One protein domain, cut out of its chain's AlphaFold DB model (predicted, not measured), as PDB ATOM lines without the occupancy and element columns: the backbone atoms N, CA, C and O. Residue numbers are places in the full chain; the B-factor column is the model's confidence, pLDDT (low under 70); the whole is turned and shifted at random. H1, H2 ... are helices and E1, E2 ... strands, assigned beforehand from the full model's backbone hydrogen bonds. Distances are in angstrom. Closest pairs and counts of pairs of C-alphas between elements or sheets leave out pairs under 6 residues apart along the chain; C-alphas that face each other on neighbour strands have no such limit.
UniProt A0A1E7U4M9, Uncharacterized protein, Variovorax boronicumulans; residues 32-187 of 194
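This is residues 32 to 187 of the 194 residues of an uncharacterized protein of Variovorax boronicumulans (UniProt A0A1E7U4M9). Picture one curled wall of eight strands, like part of a barrel, with the long helix H2 packed on its hollow face and the shorter H1 covering E5 and E6 on the opposite face. At the other end, E1 and E2 fold back past the hinge strand E3 to face part of the wall, a folded sheet. The 156 printed residues hold two named helices and eight named strands, in the order E1 E2 E3 E4 H1 E5 E6 E7 E8 H2; the class is mixed. The sheet order is E1 E2 E3 E4 E8 E7 E6 E5, all antiparallel. The whole is compact, with a radius of gyration of the C-alphas of 16.1 A and spans of 48 by 40 by 31 A.

Start in the twisted sheet with E8, residues 145 to 156, whose N 151 is 2.9 A from O 134 of E7, residues 129 to 138. Next come E6, residues 114 to 121, with N 135 and O 117 at 2.9 A, and the edge strand E5, residues 104 to 111, with N 116 and O 109 at 2.8 A; E5 E6 E7 E8 form a meander, each strand the antiparallel neighbour of the one before. On the other side of E8 find E4, residues 70 to 79, with N 148 and O 76 at 2.7 A. A second meander joins E4 to E3, residues 54 to 59, with N 58 and O 73 at 2.8 A; to E2, residues 37 to 41, with N 40 and O 59 at 2.8 A; and to the edge strand E1, residues 32 to 34, with N 39 and O 32 at 2.8 A. H2, residues 166 to 186, is on the sheet; its closest C-alphas to E7 are those of Leu 181 and Ala 134, 5.3 A apart. H1, residues 85 to 98, is on the opposite face, over E6 at a height over the sheet of 8.5 A, and runs along the strands. H1 and H2 are apart. In both helices every O i to N i+4 pair is within hydrogen-bond range.

Find C-alpha 32 at (161.830, 300.779, 302.056), where E1 begins. E8 runs 33.4 A from C-alpha 145 at (152.378, 284.300, 296.189); E7 covers 28.4 A and E4 27.5 A. H1 measures 20.0 A, and H2 runs 30.3 A to C-alpha 186 at (159.855, 295.202, 314.884).

The C-alphas farthest apart, those of Ala 142 and Thr 164, are 48.8 A apart. The printed part has no cut. The link from E2 to E3 is long; look there for residues 47 to 48, which pair antiparallel with residues 54 to 55 of E3. The mean pLDDT of the printed part is 83.1, and residues 61 to 70, 98, 100 to 103, 125 and 158 to 166 are under 70.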
ATOM      1  N   LEU A  32     162.085 301.568 300.858       92.69
ATOM      2  CA  LEU A  32     161.830 300.779 302.056       92.69
ATOM      3  C   LEU A  32     162.647 301.357 303.203       92.69
ATOM      4  O   LEU A  32     163.782 301.781 302.997       92.69
ATOM      5  N   GLU A  33     162.101 301.322 304.411       90.31
ATOM      6  CA  GLU A  33     162.837 301.672 305.620       90.31
ATOM      7  C   GLU A  33     163.049 300.414 306.463       90.31
ATOM      8  O   GLU A  33     162.130 299.619 306.664       90.31
ATOM      9  N   LEU A  34     164.264 300.231 306.979       89.31
ATOM     10  CA  LEU A  34     164.538 299.255 308.027       89.31
ATOM     11  C   LEU A  34     165.471 299.880 309.056       89.31
ATOM     12  O   LEU A  34     166.533 300.391 308.713       89.31
ATOM     13  N   ALA A  35     165.081 299.821 310.332       86.12
ATOM     14  CA  ALA A  35     165.867 300.366 311.440       86.12
ATOM     15  C   ALA A  35     166.293 301.839 311.239       86.12
ATOM     16  O   ALA A  35     167.401 302.211 311.619       86.12
ATOM     17  N   LYS A  36     165.392 302.680 310.700       85.75
ATOM     18  CA  LYS A  36     165.620 304.105 310.379       85.75
ATOM     19  C   LYS A  36     166.606 304.372 309.236       85.75
ATOM     20  O   LYS A  36     167.036 305.508 309.069       85.75
ATOM     21  N   VAL A  37     166.965 303.348 308.466       86.69
ATOM     22  CA  VAL A  37     167.748 303.492 307.237       86.69
ATOM     23  C   VAL A  37     166.800 303.347 306.056       86.69
ATOM     24  O   VAL A  37     166.105 302.334 305.946       86.69
ATOM     25  N   GLU A  38     166.771 304.355 305.187       89.69
ATOM     26  CA  GLU A  38     166.007 304.328 303.943       89.69
ATOM     27  C   GLU A  38     166.836 303.688 302.821       89.69
ATOM     28  O   GLU A  38     168.006 304.010 302.611       89.69
ATOM     29  N   TYR A  39     166.210 302.781 302.078       90.19
ATOM     30  CA  TYR A  39     166.778 302.128 300.911       90.19
ATOM     31  C   TYR A  39     165.924 302.456 299.692       90.19
ATOM     32  O   TYR A  39     164.700 302.329 299.717       90.19
ATOM     33  N   GLN A  40     166.582 302.822 298.600       91.56
ATOM     34  CA  GLN A  40     165.961 303.186 297.336       91.56
ATOM     35  C   GLN A  40     165.966 302.001 296.379       91.56
ATOM     36  O   GLN A  40     166.951 301.260 296.287       91.56
ATOM     37  N   LEU A  41     164.863 301.825 295.655       91.50
ATOM     38  CA  LEU A  41     164.727 300.781 294.649       91.50
ATOM     39  C   LEU A  41     165.775 300.976 293.544       91.50
ATOM     40  O   LEU A  41     165.736 301.944 292.790       91.50
ATOM     41  N   ALA A  42     166.705 300.030 293.425       88.00
ATOM     42  CA  ALA A  42     167.793 300.098 292.452       88.00
ATOM     43  C   ALA A  42     167.373 299.602 291.060       88.00
ATOM     44  O   ALA A  42     167.994 299.954 290.058       88.00
ATOM     45  N   THR A  43     166.341 298.757 290.988       73.38
ATOM     46  CA  THR A  43     165.846 298.170 289.737       73.38
ATOM     47  C   THR A  43     164.332 298.346 289.628       73.38
ATOM     48  O   THR A  43     163.606 297.707 290.390       73.38
ATOM     49  N   PRO A  44     163.825 299.154 288.677       72.81
ATOM     50  CA  PRO A  44     162.387 299.399 288.544       72.81
ATOM     51  C   PRO A  44     161.611 298.168 288.055       72.81
ATOM     52  O   PRO A  44     160.412 298.060 288.286       72.81
ATOM     53  N   GLN A  45     162.282 297.228 287.386       84.62
ATOM     54  CA  GLN A  45     161.699 295.966 286.930       84.62
ATOM     55  C   GLN A  45     162.233 294.809 287.785       84.62
ATOM     56  O   GLN A  45     163.424 294.819 288.121       84.62
ATOM     57  N   PRO A  46     161.398 293.807 288.122       88.94
ATOM     58  CA  PRO A  46     161.879 292.627 288.821       88.94
ATOM     59  C   PRO A  46     162.902 291.872 287.982       88.94
ATOM     60  O   PRO A  46     162.727 291.683 286.778       88.94
ATOM     61  N   GLN A  47     163.925 291.345 288.642       90.88
ATOM     62  CA  GLN A  47     164.763 290.304 288.062       90.88
ATOM     63  C   GLN A  47     164.091 288.949 288.280       90.88
ATOM     64  O   GLN A  47     163.740 288.612 289.412       90.88
ATOM     65  N   THR A  48     163.943 288.163 287.218       92.38
ATOM     66  CA  THR A  48     163.480 286.775 287.320       92.38
ATOM     67  C   THR A  48     164.666 285.868 287.623       92.38
ATOM     68  O   THR A  48     165.619 285.796 286.849       92.38
ATOM     69  N   LEU A  49     164.610 285.168 288.753       90.44
ATOM     70  CA  LEU A  49     165.619 284.197 289.162       90.44
ATOM     71  C   LEU A  49     165.403 282.847 288.464       90.44
ATOM     72  O   LEU A  49     164.313 282.535 287.989       90.44
ATOM     73  N   ALA A  50     166.439 282.004 288.458       88.56
ATOM     74  CA  ALA A  50     166.387 280.671 287.849       88.56
ATOM     75  C   ALA A  50     165.309 279.752 288.456       88.56
ATOM     76  O   ALA A  50     164.833 278.837 287.790       88.56
ATOM     77  N   ASP A  51     164.913 279.998 289.708       83.50
ATOM     78  CA  ASP A  51     163.846 279.269 290.400       83.50
ATOM     79  C   ASP A  51     162.448 279.884 290.194       83.50
ATOM     80  O   ASP A  51     161.497 279.507 290.876       83.50
ATOM     81  N   GLY A  52     162.314 280.832 289.258       88.56
ATOM     82  CA  GLY A  52     161.053 281.479 288.899       88.56
ATOM     83  C   GLY A  52     160.600 282.574 289.866       88.56
ATOM     84  O   GLY A  52     159.563 283.193 289.630       88.56
ATOM     85  N   ARG A  53     161.353 282.843 290.941       91.50
ATOM     86  CA  ARG A  53     161.063 283.975 291.827       91.50
ATOM     87  C   ARG A  53     161.359 285.299 291.135       91.50
ATOM     88  O   ARG A  53     162.313 285.411 290.369       91.50
ATOM     89  N   LEU A  54     160.575 286.313 291.471       92.94
ATOM     90  CA  LEU A  54     160.853 287.699 291.109       92.94
ATOM     91  C   LEU A  54     161.619 288.364 292.249       92.94
ATOM     92  O   LEU A  54     161.324 288.093 293.413       92.94
ATOM     93  N   SER A  55     162.590 289.218 291.935       93.31
ATOM     94  CA  SER A  55     163.359 289.948 292.945       93.31
ATOM     95  C   SER A  55     163.507 291.433 292.634       93.31
ATOM     96  O   SER A  55     163.782 291.799 291.491       93.31
ATOM     97  N   TRP A  56     163.387 292.260 293.672       93.62
ATOM     98  CA  TRP A  56     163.635 293.703 293.643       93.62
ATOM     99  C   TRP A  56     164.683 294.059 294.685       93.62
ATOM    100  O   TRP A  56     164.534 293.708 295.857       93.62
ATOM    101  N   VAL A  57     165.742 294.744 294.259       91.44
ATOM    102  CA  VAL A  57     166.866 295.111 295.126       91.44
ATOM    103  C   VAL A  57     166.781 296.587 295.470       91.44
ATOM    104  O   VAL A  57     166.651 297.429 294.585       91.44
ATOM    105  N   TYR A  58     166.926 296.887 296.754       91.19
ATOM    106  CA  TYR A  58     166.998 298.232 297.291       91.19
ATOM    107  C   TYR A  58     168.378 298.464 297.906       91.19
ATOM    108  O   TYR A  58     168.933 297.586 298.575       91.19
ATOM    109  N   LYS A  59     168.929 299.653 297.673       87.31
ATOM    110  CA  LYS A  59     170.258 300.070 298.133       87.31
ATOM    111  C   LYS A  59     170.165 301.418 298.838       87.31
ATOM    112  O   LYS A  59     169.280 302.208 298.533       87.31
ATOM    113  N   ILE A  60     171.088 301.688 299.749       82.00
ATOM    114  CA  ILE A  60     171.264 303.030 300.316       82.00
ATOM    115  C   ILE A  60     171.810 303.942 299.204       82.00
ATOM    116  O   ILE A  60     172.612 303.487 298.382       82.00
ATOM    117  N   SER A  61     171.372 305.202 299.144       62.53
ATOM    118  CA  SER A  61     171.943 306.197 298.228       62.53
ATOM    119  C   SER A  61     173.456 306.305 298.443       62.53
ATOM    120  O   SER A  61     173.910 306.431 299.580       62.53
ATOM    121  N   GLU A  62     174.235 306.230 297.358       54.12
ATOM    122  CA  GLU A  62     175.699 306.358 297.377       54.12
ATOM    123  C   GLU A  62     176.091 307.717 297.983       54.12
ATOM    124  O   GLU A  62     176.117 308.737 297.302       54.12
ATOM    125  N   GLY A  63     176.333 307.747 299.293       51.28
ATOM    126  CA  GLY A  63     176.606 308.986 300.018       51.28
ATOM    127  C   GLY A  63     176.687 308.850 301.536       51.28
ATOM    128  O   GLY A  63     177.385 309.656 302.142       51.28
ATOM    129  N   ASP A  64     176.071 307.828 302.140       48.38
ATOM    130  CA  ASP A  64     175.800 307.885 303.585       48.38
ATOM    131  C   ASP A  64     176.547 306.927 304.518       48.38
ATOM    132  O   ASP A  64     176.302 307.023 305.711       48.38
ATOM    133  N   GLU A  65     177.509 306.087 304.101       46.31
ATOM    134  CA  GLU A  65     178.424 305.494 305.103       46.31
ATOM    135  C   GLU A  65     179.715 304.870 304.542       46.31
ATOM    136  O   GLU A  65     179.758 304.266 303.468       46.31
ATOM    137  N   GLY A  66     180.800 305.058 305.301       44.06
ATOM    138  CA  GLY A  66     182.183 304.732 304.957       44.06
ATOM    139  C   GLY A  66     182.407 303.284 304.515       44.06
ATOM    140  O   GLY A  66     182.022 302.324 305.177       44.06
ATOM    141  N   GLY A  67     183.082 303.154 303.375       43.28
ATOM    142  CA  GLY A  67     183.170 301.937 302.582       43.28
ATOM    143  C   GLY A  67     183.654 300.672 303.300       43.28
ATOM    144  O   GLY A  67     184.710 300.654 303.925       43.28
ATOM    145  N   ALA A  68     182.888 299.592 303.110       46.94
ATOM    146  CA  ALA A  68     183.329 298.204 302.866       46.94
ATOM    147  C   ALA A  68     182.165 297.187 302.958       46.94
ATOM    148  O   ALA A  68     182.414 295.991 302.858       46.94
ATOM    149  N   TRP A  69     180.918 297.623 303.166       55.03
ATOM    150  CA  TRP A  69     179.787 296.759 303.511       55.03
ATOM    151  C   TRP A  69     178.675 297.040 302.508       55.03
ATOM    152  O   TRP A  69     178.155 298.150 302.462       55.03
ATOM    153  N   VAL A  70     178.338 296.069 301.660       68.25
ATOM    154  CA  VAL A  70     177.180 296.233 300.772       68.25
ATOM    155  C   VAL A  70     175.970 295.737 301.544       68.25
ATOM    156  O   VAL A  70     175.748 294.528 301.643       68.25
ATOM    157  N   THR A  71     175.240 296.672 302.145       77.06
ATOM    158  CA  THR A  71     173.928 296.412 302.731       77.06
ATOM    159  C   THR A  71     172.869 296.523 301.640       77.06
ATOM    160  O   THR A  71     172.915 297.402 300.776       77.06
ATOM    161  N   ALA A  72     171.925 295.593 301.640       86.69
ATOM    162  CA  ALA A  72     170.818 295.612 300.702       86.69
ATOM    163  C   ALA A  72     169.565 295.038 301.342       86.69
ATOM    164  O   ALA A  72     169.616 294.034 302.064       86.69
ATOM    165  N   LEU A  73     168.440 295.646 300.987       91.75
ATOM    166  CA  LEU A  73     167.129 295.051 301.161       91.75
ATOM    167  C   LEU A  73     166.716 294.393 299.846       91.75
ATOM    168  O   LEU A  73     166.927 294.934 298.761       91.75
ATOM    169  N   THR A  74     166.146 293.198 299.917       93.62
ATOM    170  CA  THR A  74     165.609 292.511 298.743       93.62
ATOM    171  C   THR A  74     164.216 291.996 299.035       93.62
ATOM    172  O   THR A  74     164.001 291.304 300.029       93.62
ATOM    173  N   LEU A  75     163.281 292.301 298.144       94.75
ATOM    174  CA  LEU A  75     161.971 291.667 298.121       94.75
ATOM    175  C   LEU A  75     162.009 290.525 297.112       94.75
ATOM    176  O   LEU A  75     162.375 290.741 295.960       94.75
ATOM    177  N   PHE A  76     161.636 289.322 297.539       94.25
ATOM    178  CA  PHE A  76     161.458 288.168 296.662       94.25
ATOM    179  C   PHE A  76     159.995 287.758 296.636       94.25
ATOM    180  O   PHE A  76     159.457 287.402 297.679       94.25
ATOM    181  N   LEU A  77     159.371 287.715 295.465       93.56
ATOM    182  CA  LEU A  77     158.058 287.100 295.299       93.56
ATOM    183  C   LEU A  77     158.242 285.689 294.748       93.56
ATOM    184  O   LEU A  77     158.834 285.510 293.683       93.56
ATOM    185  N   ARG A  78     157.724 284.688 295.465       92.50
ATOM    186  CA  ARG A  78     157.544 283.327 294.952       92.50
ATOM    187  C   ARG A  78     156.093 283.171 294.493       92.50
ATOM    188  O   ARG A  78     155.233 283.008 295.363       92.50
ATOM    189  N   PRO A  79     155.813 283.218 293.177       89.38
ATOM    190  CA  PRO A  79     154.453 283.089 292.674       89.38
ATOM    191  C   PRO A  79     153.869 281.713 292.992       89.38
ATOM    192  O   PRO A  79     154.593 280.713 292.998       89.38
ATOM    193  N   GLY A  80     152.558 281.657 293.202       87.06
ATOM    194  CA  GLY A  80     151.829 280.404 293.393       87.06
ATOM    195  C   GLY A  80     151.043 280.356 294.703       87.06
ATOM    196  O   GLY A  80     150.722 281.401 295.267       87.06
ATOM    197  N   PRO A  81     150.679 279.152 295.181       85.69
ATOM    198  CA  PRO A  81     149.862 279.020 296.378       85.69
ATOM    199  C   PRO A  81     150.604 279.547 297.608       85.69
ATOM    200  O   PRO A  81     151.793 279.288 297.806       85.69
ATOM    201  N   VAL A  82     149.868 280.273 298.444       86.62
ATOM    202  CA  VAL A  82     150.368 280.797 299.713       86.62
ATOM    203  C   VAL A  82     150.302 279.698 300.774       86.62
ATOM    204  O   VAL A  82     149.249 279.111 301.010       86.62
ATOM    205  N   SER A  83     151.444 279.406 301.391       90.19
ATOM    206  CA  SER A  83     151.568 278.625 302.629       90.19
ATOM    207  C   SER A  83     151.334 279.529 303.839       90.19
ATOM    208  O   SER A  83     151.529 280.734 303.731       90.19
ATOM    209  N   ASP A  84     150.969 278.978 304.997       94.56
ATOM    210  CA  ASP A  84     151.080 279.715 306.262       94.56
ATOM    211  C   ASP A  84     152.547 279.810 306.736       94.56
ATOM    212  O   ASP A  84     153.451 279.166 306.187       94.56
ATOM    213  N   ALA A  85     152.789 280.633 307.759       95.44
ATOM    214  CA  ALA A  85     154.126 280.886 308.290       95.44
ATOM    215  C   ALA A  85     154.817 279.626 308.848       95.44
ATOM    216  O   ALA A  85     156.025 279.454 308.664       95.44
ATOM    217  N   ASP A  86     154.078 278.729 309.509       96.56
ATOM    218  CA  ASP A  86     154.653 277.516 310.104       96.56
ATOM    219  C   ASP A  86     155.048 276.516 309.009       96.56
ATOM    220  O   ASP A  86     156.133 275.923 309.045       96.56
ATOM    221  N   ALA A  87     154.194 276.359 307.996       95.00
ATOM    222  CA  ALA A  87     154.456 275.548 306.818       95.00
ATOM    223  C   ALA A  87     155.664 276.071 306.028       95.00
ATOM    224  O   ALA A  87     156.509 275.276 305.603       95.00
ATOM    225  N   GLU A  88     155.790 277.392 305.879       94.06
ATOM    226  CA  GLU A  88     156.946 278.023 305.242       94.06
ATOM    227  C   GLU A  88     158.236 277.729 306.003       94.06
ATOM    228  O   GLU A  88     159.206 277.237 305.420       94.06
ATOM    229  N   LEU A  89     158.239 277.952 307.318       94.62
ATOM    230  CA  LEU A  89     159.414 277.711 308.145       94.62
ATOM    231  C   LEU A  89     159.823 276.232 308.131       94.62
ATOM    232  O   LEU A  89     161.013 275.909 308.047       94.62
ATOM    233  N   LYS A  90     158.845 275.319 308.148       94.06
ATOM    234  CA  LYS A  90     159.077 273.875 308.021       94.06
ATOM    235  C   LYS A  90     159.711 273.521 306.676       94.06
ATOM    236  O   LYS A  90     160.676 272.753 306.650       94.06
ATOM    237  N   ALA A  91     159.200 274.075 305.575       90.94
ATOM    238  CA  ALA A  91     159.734 273.842 304.235       90.94
ATOM    239  C   ALA A  91     161.171 274.374 304.094       90.94
ATOM    240  O   ALA A  91     162.048 273.666 303.594       90.94
ATOM    241  N   LEU A  92     161.436 275.580 304.604       90.44
ATOM    242  CA  LEU A  92     162.768 276.187 304.615       90.44
ATOM    243  C   LEU A  92     163.757 275.365 305.445       90.44
ATOM    244  O   LEU A  92     164.833 275.022 304.959       90.44
ATOM    245  N   SER A  93     163.381 274.977 306.666       89.19
ATOM    246  CA  SER A  93     164.228 274.144 307.524       89.19
ATOM    247  C   SER A  93     164.564 272.804 306.860       89.19
ATOM    248  O   SER A  93     165.712 272.361 306.904       89.19
ATOM    249  N   ALA A  94     163.588 272.163 306.206       88.94
ATOM    250  CA  ALA A  94     163.805 270.909 305.486       88.94
ATOM    251  C   ALA A  94     164.764 271.079 304.297       88.94
ATOM    252  O   ALA A  94     165.653 270.246 304.111       88.94
ATOM    253  N   ARG A  95     164.625 272.171 303.535       84.69
ATOM    254  CA  ARG A  95     165.528 272.508 302.427       84.69
ATOM    255  C   ARG A  95     166.976 272.621 302.907       84.69
ATOM    256  O   ARG A  95     167.834 271.928 302.371       84.69
ATOM    257  N   PHE A  96     167.233 273.420 303.943       81.50
ATOM    258  CA  PHE A  96     168.594 273.640 304.453       81.50
ATOM    259  C   PHE A  96     169.189 272.405 305.148       81.50
ATOM    260  O   PHE A  96     170.387 272.158 305.057       81.50
ATOM    261  N   LYS A  97     168.366 271.547 305.767       77.31
ATOM    262  CA  LYS A  97     168.823 270.238 306.278       77.31
ATOM    263  C   LYS A  97     169.229 269.263 305.166       77.31
ATOM    264  O   LYS A  97     170.064 268.393 305.399       77.31
ATOM    265  N   GLY A  98     168.607 269.363 303.991       65.19
ATOM    266  CA  GLY A  98     168.841 268.471 302.854       65.19
ATOM    267  C   GLY A  98     170.052 268.839 301.990       65.19
ATOM    268  O   GLY A  98     170.508 268.005 301.203       65.19
ATOM    269  N   GLU A  99     170.586 270.056 302.121       71.44
ATOM    270  CA  GLU A  99     171.741 270.516 301.349       71.44
ATOM    271  C   GLU A  99     173.022 269.785 301.792       71.44
ATOM    272  O   GLU A  99     173.594 270.018 302.858       71.44
ATOM    273  N   ARG A 100     173.481 268.845 300.958       57.47
ATOM    274  CA  ARG A 100     174.676 268.033 301.223       57.47
ATOM    275  C   ARG A 100     175.957 268.862 301.069       57.47
ATOM    276  O   ARG A 100     176.144 269.547 300.069       57.47
ATOM    277  N   GLY A 101     176.889 268.703 302.012       61.47
ATOM    278  CA  GLY A 101     178.290 269.117 301.852       61.47
ATOM    279  C   GLY A 101     178.714 270.420 302.537       61.47
ATOM    280  O   GLY A 101     179.871 270.810 302.388       61.47
ATOM    281  N   ARG A 102     177.836 271.092 303.293       64.12
ATOM    282  CA  ARG A 102     178.208 272.240 304.143       64.12
ATOM    283  C   ARG A 102     177.529 272.117 305.504       64.12
ATOM    284  O   ARG A 102     176.361 271.740 305.563       64.12
ATOM    285  N   LYS A 103     178.236 272.433 306.595       68.00
ATOM    286  CA  LYS A 103     177.571 272.645 307.885       68.00
ATOM    287  C   LYS A 103     176.751 273.923 307.773       68.00
ATOM    288  O   LYS A 103     177.281 274.969 307.394       68.00
ATOM    289  N   GLN A 104     175.462 273.808 308.064       75.31
ATOM    290  CA  GLN A 104     174.534 274.926 308.037       75.31
ATOM    291  C   GLN A 104     173.946 275.121 309.426       75.31
ATOM    292  O   GLN A 104     173.493 274.161 310.051       75.31
ATOM    293  N   HIS A 105     173.953 276.357 309.903       80.00
ATOM    294  CA  HIS A 105     173.182 276.743 311.074       80.00
ATOM    295  C   HIS A 105     171.904 277.413 310.588       80.00
ATOM    296  O   HIS A 105     171.964 278.346 309.797       80.00
ATOM    297  N   PHE A 106     170.753 276.923 311.026       88.06
ATOM    298  CA  PHE A 106     169.459 277.504 310.699       88.06
ATOM    299  C   PHE A 106     168.780 277.912 311.995       88.06
ATOM    300  O   PHE A 106     168.637 277.088 312.900       88.06
ATOM    301  N   ALA A 107     168.311 279.151 312.041       90.94
ATOM    302  CA  ALA A 107     167.461 279.639 313.106       90.94
ATOM    303  C   ALA A 107     166.238 280.298 312.480       90.94
ATOM    304  O   ALA A 107     166.341 281.077 311.532       90.94
ATOM    305  N   GLY A 108     165.068 279.993 313.020       93.69
ATOM    306  CA  GLY A 108     163.855 280.659 312.603       93.69
ATOM    307  C   GLY A 108     162.683 280.340 313.507       93.69
ATOM    308  O   GLY A 108     162.728 279.404 314.308       93.69
ATOM    309  N   ARG A 109     161.661 281.178 313.409       95.44
ATOM    310  CA  ARG A 109     160.472 281.171 314.258       95.44
ATOM    311  C   ARG A 109     159.316 281.843 313.539       95.44
ATOM    312  O   ARG A 109     159.522 282.614 312.603       95.44
ATOM    313  N   THR A 110     158.112 281.565 314.002       96.56
ATOM    314  CA  THR A 110     156.905 282.252 313.557       96.56
ATOM    315  C   THR A 110     156.452 283.243 314.617       96.56
ATOM    316  O   THR A 110     156.544 282.989 315.819       96.56
ATOM    317  N   ALA A 111     156.020 284.420 314.175       94.50
ATOM    318  CA  ALA A 111     155.460 285.456 315.036       94.50
ATOM    319  C   ALA A 111     154.561 286.375 314.205       94.50
ATOM    320  O   ALA A 111     154.852 286.641 313.044       94.50
ATOM    321  N   GLN A 112     153.469 286.876 314.787       91.94
ATOM    322  CA  GLN A 112     152.586 287.862 314.136       91.94
ATOM    323  C   GLN A 112     152.073 287.438 312.736       91.94
ATOM    324  O   GLN A 112     151.845 288.285 311.884       91.94
ATOM    325  N   GLY A 113     151.913 286.134 312.476       92.44
ATOM    326  CA  GLY A 113     151.487 285.624 311.161       92.44
ATOM    327  C   GLY A 113     152.583 285.591 310.083       92.44
ATOM    328  O   GLY A 113     152.290 285.301 308.927       92.44
ATOM    329  N   HIS A 114     153.839 285.846 310.452       96.62
ATOM    330  CA  HIS A 114     155.001 285.841 309.564       96.62
ATOM    331  C   HIS A 114     156.002 284.759 309.980       96.62
ATOM    332  O   HIS A 114     156.103 284.420 311.166       96.62
ATOM    333  N   ALA A 115     156.772 284.240 309.022       97.06
ATOM    334  CA  ALA A 115     157.958 283.448 309.326       97.06
ATOM    335  C   ALA A 115     159.195 284.347 309.296       97.06
ATOM    336  O   ALA A 115     159.366 285.167 308.394       97.06
ATOM    337  N   TYR A 116     160.067 284.157 310.278       97.31
ATOM    338  CA  TYR A 116     161.332 284.858 310.424       97.31
ATOM    339  C   TYR A 116     162.450 283.831 310.454       97.31
ATOM    340  O   TYR A 116     162.379 282.871 311.223       97.31
ATOM    341  N   TRP A 117     163.482 284.000 309.632       96.38
ATOM    342  CA  TRP A 117     164.616 283.079 309.645       96.38
ATOM    343  C   TRP A 117     165.917 283.709 309.159       96.38
ATOM    344  O   TRP A 117     165.935 284.713 308.448       96.38
ATOM    345  N   TYR A 118     167.014 283.045 309.498       94.19
ATOM    346  CA  TYR A 118     168.293 283.156 308.816       94.19
ATOM    347  C   TYR A 118     168.934 281.771 308.713       94.19
ATOM    348  O   TYR A 118     168.571 280.830 309.424       94.19
ATOM    349  N   HIS A 119     169.909 281.641 307.821       88.75
ATOM    350  CA  HIS A 119     170.820 280.509 307.845       88.75
ATOM    351  C   HIS A 119     172.257 281.004 307.718       88.75
ATOM    352  O   HIS A 119     172.521 282.089 307.217       88.75
ATOM    353  N   LEU A 120     173.195 280.223 308.215       82.12
ATOM    354  CA  LEU A 120     174.618 280.458 308.077       82.12
ATOM    355  C   LEU A 120     175.192 279.238 307.406       82.12
ATOM    356  O   LEU A 120     174.924 278.111 307.821       82.12
ATOM    357  N   VAL A 121     175.999 279.473 306.390       75.62
ATOM    358  CA  VAL A 121     176.746 278.419 305.730       75.62
ATOM    359  C   VAL A 121     178.213 278.615 306.085       75.62
ATOM    360  O   VAL A 121     178.716 279.731 306.004       75.62
ATOM    361  N   GLU A 122     178.888 277.544 306.506       75.25
ATOM    362  CA  GLU A 122     180.306 277.591 306.882       75.25
ATOM    363  C   GLU A 122     181.160 278.234 305.777       75.25
ATOM    364  O   GLU A 122     181.120 277.787 304.624       75.25
ATOM    365  N   ILE A 123     181.905 279.287 306.136       74.56
ATOM    366  CA  ILE A 123     182.704 280.092 305.206       74.56
ATOM    367  C   ILE A 123     183.902 279.276 304.732       74.56
ATOM    368  O   ILE A 123     184.640 278.714 305.544       74.56
ATOM    369  N   ARG A 124     184.121 279.223 303.417       71.81
ATOM    370  CA  ARG A 124     185.300 278.543 302.859       71.81
ATOM    371  C   ARG A 124     186.491 279.488 302.750       71.81
ATOM    372  O   ARG A 124     186.345 280.702 302.673       71.81
ATOM    373  N   ARG A 125     187.695 278.911 302.694       68.38
ATOM    374  CA  ARG A 125     188.948 279.673 302.556       68.38
ATOM    375  C   ARG A 125     189.025 280.490 301.257       68.38
ATOM    376  O   ARG A 125     189.741 281.484 301.222       68.38
ATOM    377  N   ASP A 126     188.327 280.067 300.209       72.12
ATOM    378  CA  ASP A 126     188.302 280.680 298.877       72.12
ATOM    379  C   ASP A 126     187.098 281.609 298.640       72.12
ATOM    380  O   ASP A 126     186.999 282.224 297.577       72.12
ATOM    381  N   GLU A 127     186.187 281.744 299.609       74.69
ATOM    382  CA  GLU A 127     185.070 282.678 299.481       74.69
ATOM    383  C   GLU A 127     185.561 284.127 299.569       74.69
ATOM    384  O   GLU A 127     186.237 284.533 300.511       74.69
ATOM    385  N   GLN A 128     185.177 284.928 298.574       73.06
ATOM    386  CA  GLN A 128     185.507 286.354 298.518       73.06
ATOM    387  C   GLN A 128     184.638 287.194 299.459       73.06
ATOM    388  O   GLN A 128     185.003 288.318 299.799       73.06
ATOM    389  N   PHE A 129     183.488 286.660 299.875       74.81
ATOM    390  CA  PHE A 129     182.535 287.357 300.726       74.81
ATOM    391  C   PHE A 129     181.927 286.408 301.750       74.81
ATOM    392  O   PHE A 129     181.478 285.321 301.393       74.81
ATOM    393  N   ALA A 130     181.833 286.865 302.995       77.19
ATOM    394  CA  ALA A 130     180.913 286.296 303.967       77.19
ATOM    395  C   ALA A 130     179.585 287.065 303.929       77.19
ATOM    396  O   ALA A 130     179.545 288.237 303.542       77.19
ATOM    397  N   ARG A 131     178.478 286.409 304.289       81.50
ATOM    398  CA  ARG A 131     177.133 286.985 304.163       81.50
ATOM    399  C   ARG A 131     176.356 286.841 305.462       81.50
ATOM    400  O   ARG A 131     176.164 285.721 305.924       81.50
ATOM    401  N   ALA A 132     175.866 287.960 305.983       83.56
ATOM    402  CA  ALA A 132     174.747 287.977 306.918       83.56
ATOM    403  C   ALA A 132     173.466 288.233 306.123       83.56
ATOM    404  O   ALA A 132     173.464 289.015 305.168       83.56
ATOM    405  N   PHE A 133     172.383 287.570 306.491       90.88
ATOM    406  CA  PHE A 133     171.058 287.872 305.985       90.88
ATOM    407  C   PHE A 133     169.989 287.406 306.969       90.88
ATOM    408  O   PHE A 133     170.141 286.401 307.657       90.88
ATOM    409  N   ALA A 134     168.876 288.121 306.986       94.94
ATOM    410  CA  ALA A 134     167.693 287.774 307.756       94.94
ATOM    411  C   ALA A 134     166.459 287.976 306.884       94.94
ATOM    412  O   ALA A 134     166.464 288.809 305.974       94.94
ATOM    413  N   HIS A 135     165.414 287.205 307.152       96.81
ATOM    414  CA  HIS A 135     164.212 287.173 306.336       96.81
ATOM    415  C   HIS A 135     162.952 287.323 307.183       96.81
ATOM    416  O   HIS A 135     162.893 286.822 308.305       96.81
ATOM    417  N   LYS A 136     161.937 287.949 306.587       97.25
ATOM    418  CA  LYS A 136     160.535 287.979 307.017       97.25
ATOM    419  C   LYS A 136     159.660 287.592 305.826       97.25
ATOM    420  O   LYS A 136     159.829 288.168 304.752       97.25
ATOM    421  N   SER A 137     158.734 286.652 305.982       97.00
ATOM    422  CA  SER A 137     157.766 286.310 304.932       97.00
ATOM    423  C   SER A 137     156.379 286.894 305.187       97.00
ATOM    424  O   SER A 137     155.888 286.960 306.314       97.00
ATOM    425  N   PHE A 138     155.722 287.273 304.099       95.69
ATOM    426  CA  PHE A 138     154.337 287.705 304.043       95.69
ATOM    427  C   PHE A 138     153.534 286.681 303.250       95.69
ATOM    428  O   PHE A 138     153.928 286.256 302.160       95.69
ATOM    429  N   HIS A 139     152.408 286.288 303.833       92.62
ATOM    430  CA  HIS A 139     151.558 285.199 303.371       92.62
ATOM    431  C   HIS A 139     150.210 285.769 302.935       92.62
ATOM    432  O   HIS A 139     149.181 285.470 303.529       92.62
ATOM    433  N   GLU A 140     150.244 286.637 301.925       88.06
ATOM    434  CA  GLU A 140     149.079 287.377 301.439       88.06
ATOM    435  C   GLU A 140     148.664 286.852 300.054       88.06
ATOM    436  O   GLU A 140     149.364 287.110 299.068       88.06
ATOM    437  N   PRO A 141     147.546 286.105 299.942       86.62
ATOM    438  CA  PRO A 141     147.037 285.616 298.662       86.62
ATOM    439  C   PRO A 141     146.843 286.712 297.615       86.62
ATOM    440  O   PRO A 141     147.069 286.457 296.430       86.62
ATOM    441  N   ALA A 142     146.490 287.934 298.033       88.50
ATOM    442  CA  ALA A 142     146.364 289.067 297.127       88.50
ATOM    443  C   ALA A 142     147.691 289.423 296.438       88.50
ATOM    444  O   ALA A 142     147.667 289.981 295.354       88.50
ATOM    445  N   CYS A 143     148.857 289.060 296.976       87.44
ATOM    446  CA  CYS A 143     150.145 289.281 296.307       87.44
ATOM    447  C   CYS A 143     150.464 288.245 295.214       87.44
ATOM    448  O   CYS A 143     151.529 288.308 294.598       87.44
ATOM    449  N   GLY A 144     149.591 287.251 295.000       86.81
ATOM    450  CA  GLY A 144     149.810 286.182 294.023       86.81
ATOM    451  C   GLY A 144     150.916 285.191 294.416       86.81
ATOM    452  O   GLY A 144     151.429 284.469 293.556       86.81
ATOM    453  N   GLY A 145     151.310 285.162 295.693       89.75
ATOM    454  CA  GLY A 145     152.378 284.300 296.189       89.75
ATOM    455  C   GLY A 145     152.890 284.675 297.577       89.75
ATOM    456  O   GLY A 145     152.302 285.492 298.279       89.75
ATOM    457  N   VAL A 146     154.012 284.068 297.968       93.50
ATOM    458  CA  VAL A 146     154.711 284.399 299.221       93.50
ATOM    459  C   VAL A 146     155.763 285.461 298.930       93.50
ATOM    460  O   VAL A 146     156.674 285.228 298.128       93.50
ATOM    461  N   LEU A 147     155.656 286.614 299.594       95.06
ATOM    462  CA  LEU A 147     156.656 287.675 299.517       95.06
ATOM    463  C   LEU A 147     157.656 287.520 300.666       95.06
ATOM    464  O   LEU A 147     157.270 287.366 301.816       95.06
ATOM    465  N   THR A 148     158.949 287.558 300.375       95.88
ATOM    466  CA  THR A 148     160.022 287.513 301.373       95.88
ATOM    467  C   THR A 148     160.777 288.826 301.373       95.88
ATOM    468  O   THR A 148     161.369 289.196 300.363       95.88
ATOM    469  N   TYR A 149     160.803 289.487 302.521       95.88
ATOM    470  CA  TYR A 149     161.608 290.662 302.789       95.88
ATOM    471  C   TYR A 149     162.923 290.241 303.440       95.88
ATOM    472  O   TYR A 149     162.938 289.709 304.550       95.88
ATOM    473  N   GLN A 150     164.020 290.411 302.707       95.00
ATOM    474  CA  GLN A 150     165.362 290.022 303.118       95.00
ATOM    475  C   GLN A 150     166.214 291.259 303.388       95.00
ATOM    476  O   GLN A 150     166.384 292.095 302.506       95.00
ATOM    477  N   PHE A 151     166.842 291.306 304.555       93.00
ATOM    478  CA  PHE A 151     168.008 292.148 304.799       93.00
ATOM    479  C   PHE A 151     169.278 291.342 304.545       93.00
ATOM    480  O   PHE A 151     169.330 290.160 304.885       93.00
ATOM    481  N   SER A 152     170.301 291.954 303.952       89.12
ATOM    482  CA  SER A 152     171.590 291.301 303.724       89.12
ATOM    483  C   SER A 152     172.768 292.257 303.850       89.12
ATOM    484  O   SER A 152     172.675 293.413 303.443       89.12
ATOM    485  N   VAL A 153     173.882 291.736 304.367       84.69
ATOM    486  CA  VAL A 153     175.180 292.414 304.466       84.69
ATOM    487  C   VAL A 153     176.244 291.519 303.845       84.69
ATOM    488  O   VAL A 153     176.358 290.339 304.193       84.69
ATOM    489  N   LEU A 154     177.024 292.075 302.921       79.19
ATOM    490  CA  LEU A 154     178.187 291.409 302.337       79.19
ATOM    491  C   LEU A 154     179.474 291.915 302.993       79.19
ATOM    492  O   LEU A 154     179.769 293.109 302.941       79.19
ATOM    493  N   TYR A 155     180.257 290.990 303.545       73.88
ATOM    494  CA  TYR A 155     181.558 291.251 304.155       73.88
ATOM    495  C   TYR A 155     182.672 290.823 303.198       73.88
ATOM    496  O   TYR A 155     182.836 289.621 302.983       73.88
ATOM    497  N   PRO A 156     183.452 291.750 302.617       71.50
ATOM    498  CA  PRO A 156     184.575 291.393 301.764       71.50
ATOM    499  C   PRO A 156     185.664 290.704 302.584       71.50
ATOM    500  O   PRO A 156     186.228 291.267 303.526       71.50
ATOM    501  N   MET A 157     186.007 289.488 302.179       71.50
ATOM    502  CA  MET A 157     187.095 288.711 302.752       71.50
ATOM    503  C   MET A 157     188.401 289.251 302.164       71.50
ATOM    504  O   MET A 157     188.880 288.788 301.135       71.50
ATOM    505  N   LYS A 158     188.983 290.288 302.786       59.53
ATOM    506  CA  LYS A 158     190.228 290.929 302.297       59.53
ATOM    507  C   LYS A 158     191.463 289.989 302.321       59.53
ATOM    508  O   LYS A 158     192.553 290.408 301.950       59.53
ATOM    509  N   TRP A 159     191.323 288.760 302.828       54.38
ATOM    510  CA  TRP A 159     192.392 287.811 303.143       54.38
ATOM    511  C   TRP A 159     191.806 286.400 303.288       54.38
ATOM    512  O   TRP A 159     190.692 286.248 303.785       54.38
ATOM    513  N   THR A 160     192.556 285.369 302.879       58.09
ATOM    514  CA  THR A 160     192.201 283.960 303.121       58.09
ATOM    515  C   THR A 160     192.076 283.746 304.634       58.09
ATOM    516  O   THR A 160     193.088 283.866 305.338       58.09
ATOM    517  N   PRO A 161     190.879 283.467 305.177       56.09
ATOM    518  CA  PRO A 161     190.716 283.311 306.614       56.09
ATOM    519  C   PRO A 161     191.514 282.089 307.082       56.09
ATOM    520  O   PRO A 161     191.345 280.981 306.571       56.09
ATOM    521  N   LYS A 162     192.417 282.287 308.051       60.00
ATOM    522  CA  LYS A 162     193.040 281.164 308.771       60.00
ATOM    523  C   LYS A 162     191.949 280.451 309.574       60.00
ATOM    524  O   LYS A 162     191.057 281.118 310.093       60.00
ATOM    525  N   ASP A 163     192.050 279.133 309.743       60.50
ATOM    526  CA  ASP A 163     191.010 278.325 310.410       60.50
ATOM    527  C   ASP A 163     190.639 278.829 311.815       60.50
ATOM    528  O   ASP A 163     189.503 278.677 312.244       60.50
ATOM    529  N   THR A 164     191.564 279.482 312.524       57.69
ATOM    530  CA  THR A 164     191.327 280.047 313.863       57.69
ATOM    531  C   THR A 164     190.476 281.320 313.873       57.69
ATOM    532  O   THR A 164     189.950 281.687 314.917       57.69
ATOM    533  N   LEU A 165     190.329 282.001 312.736       63.62
ATOM    534  CA  LEU A 165     189.566 283.250 312.605       63.62
ATOM    535  C   LEU A 165     188.144 283.022 312.089       63.62
ATOM    536  O   LEU A 165     187.292 283.897 312.226       63.62
ATOM    537  N   VAL A 166     187.884 281.844 311.514       69.94
ATOM    538  CA  VAL A 166     186.562 281.455 311.014       69.94
ATOM    539  C   VAL A 166     185.526 281.382 312.147       69.94
ATOM    540  O   VAL A 166     184.464 281.974 311.965       69.94
ATOM    541  N   PRO A 167     185.797 280.771 313.323       70.19
ATOM    542  CA  PRO A 167     184.823 280.727 314.417       70.19
ATOM    543  C   PRO A 167     184.371 282.115 314.885       70.19
ATOM    544  O   PRO A 167     183.180 282.396 314.878       70.19
ATOM    545  N   GLY A 168     185.309 283.024 315.180       76.38
ATOM    546  CA  GLY A 168     184.961 284.376 315.641       76.38
ATOM    547  C   GLY A 168     184.198 285.203 314.598       76.38
ATOM    548  O   GLY A 168     183.381 286.051 314.947       76.38
ATOM    549  N   MET A 169     184.419 284.937 313.310       78.12
ATOM    550  CA  MET A 169     183.663 285.566 312.226       78.12
ATOM    551  C   MET A 169     182.262 284.971 312.069       78.12
ATOM    552  O   MET A 169     181.315 285.721 311.853       78.12
ATOM    553  N   LEU A 170     182.102 283.653 312.220       80.62
ATOM    554  CA  LEU A 170     180.781 283.023 312.248       80.62
ATOM    555  C   LEU A 170     179.948 283.532 313.431       80.62
ATOM    556  O   LEU A 170     178.769 283.826 313.241       80.62
ATOM    557  N   ASP A 171     180.551 283.722 314.604       83.69
ATOM    558  CA  ASP A 171     179.875 284.312 315.764       83.69
ATOM    559  C   ASP A 171     179.418 285.750 315.474       83.69
ATOM    560  O   ASP A 171     178.266 286.103 315.724       83.69
ATOM    561  N   ALA A 172     180.283 286.572 314.869       82.81
ATOM    562  CA  ALA A 172     179.938 287.943 314.494       82.81
ATOM    563  C   ALA A 172     178.770 288.003 313.492       82.81
ATOM    564  O   ALA A 172     177.843 288.792 313.672       82.81
ATOM    565  N   ILE A 173     178.777 287.144 312.469       85.31
ATOM    566  CA  ILE A 173     177.694 287.069 311.474       85.31
ATOM    567  C   ILE A 173     176.409 286.534 312.118       85.31
ATOM    568  O   ILE A 173     175.322 287.000 311.787       85.31
ATOM    569  N   THR A 174     176.512 285.600 313.067       87.62
ATOM    570  CA  THR A 174     175.359 285.105 313.836       87.62
ATOM    571  C   THR A 174     174.704 286.240 314.616       87.62
ATOM    572  O   THR A 174     173.500 286.453 314.490       87.62
ATOM    573  N   ILE A 175     175.497 287.022 315.355       88.06
ATOM    574  CA  ILE A 175     175.013 288.188 316.105       88.06
ATOM    575  C   ILE A 175     174.363 289.210 315.161       88.06
ATOM    576  O   ILE A 175     173.309 289.760 315.484       88.06
ATOM    577  N   GLU A 176     174.956 289.459 313.991       87.56
ATOM    578  CA  GLU A 176     174.378 290.375 313.004       87.56
ATOM    579  C   GLU A 176     173.037 289.865 312.463       87.56
ATOM    580  O   GLU A 176     172.064 290.617 312.404       87.56
ATOM    581  N   ASN A 177     172.948 288.576 312.130       90.69
ATOM    582  CA  ASN A 177     171.700 287.957 311.694       90.69
ATOM    583  C   ASN A 177     170.607 288.079 312.756       90.69
ATOM    584  O   ASN A 177     169.471 288.411 312.428       90.69
ATOM    585  N   GLU A 178     170.933 287.846 314.028       91.25
ATOM    586  CA  GLU A 178     169.977 287.988 315.128       91.25
ATOM    587  C   GLU A 178     169.494 289.433 315.292       91.25
ATOM    588  O   GLU A 178     168.295 289.665 315.475       91.25
ATOM    589  N   ARG A 179     170.397 290.413 315.169       90.25
ATOM    590  CA  ARG A 179     170.045 291.842 315.186       90.25
ATOM    591  C   ARG A 179     169.144 292.218 314.015       90.25
ATOM    592  O   ARG A 179     168.137 292.895 314.225       90.25
ATOM    593  N   ALA A 180     169.473 291.759 312.812       90.75
ATOM    594  CA  ALA A 180     168.675 291.991 311.616       90.75
ATOM    595  C   ALA A 180     167.291 291.333 311.717       90.75
ATOM    596  O   ALA A 180     166.285 291.955 311.380       90.75
ATOM    597  N   LEU A 181     167.213 290.114 312.254       93.75
ATOM    598  CA  LEU A 181     165.945 289.423 312.482       93.75
ATOM    599  C   LEU A 181     165.066 290.191 313.477       93.75
ATOM    600  O   LEU A 181     163.892 290.430 313.215       93.75
ATOM    601  N   ALA A 182     165.652 290.663 314.580       93.19
ATOM    602  CA  ALA A 182     164.956 291.504 315.553       93.19
ATOM    603  C   ALA A 182     164.547 292.878 314.981       93.19
ATOM    604  O   ALA A 182     163.586 293.491 315.453       93.19
ATOM    605  N   ALA A 183     165.271 293.406 313.991       92.69
ATOM    606  CA  ALA A 183     164.861 294.601 313.260       92.69
ATOM    607  C   ALA A 183     163.638 294.315 312.376       92.69
ATOM    608  O   ALA A 183     162.656 295.047 312.471       92.69
ATOM    609  N   LEU A 184     163.653 293.223 311.605       94.88
ATOM    610  CA  LEU A 184     162.535 292.803 310.750       94.88
ATOM    611  C   LEU A 184     161.262 292.467 311.543       94.88
ATOM    612  O   LEU A 184     160.158 292.753 311.088       94.88
ATOM    613  N   GLU A 185     161.395 291.882 312.734       94.19
ATOM    614  CA  GLU A 185     160.256 291.593 313.621       94.19
ATOM    615  C   GLU A 185     159.596 292.847 314.198       94.19
ATOM    616  O   GLU A 185     158.397 292.855 314.473       94.19
ATOM    617  N   ARG A 186     160.378 293.908 314.419       93.75
ATOM    618  CA  ARG A 186     159.855 295.202 314.884       93.75
ATOM    619  C   ARG A 186     159.345 296.062 313.739       93.75
ATOM    620  O   ARG A 186     158.542 296.967 313.981       93.75
ATOM    621  N   ASP A 187     159.824 295.798 312.531       93.31
ATOM    622  CA  ASP A 187     159.407 296.496 311.335       93.31
ATOM    623  C   ASP A 187     157.927 296.229 311.023       93.31
ATOM    624  O   ASP A 187     157.437 295.093 311.020       93.31
TER     625      ASP A 187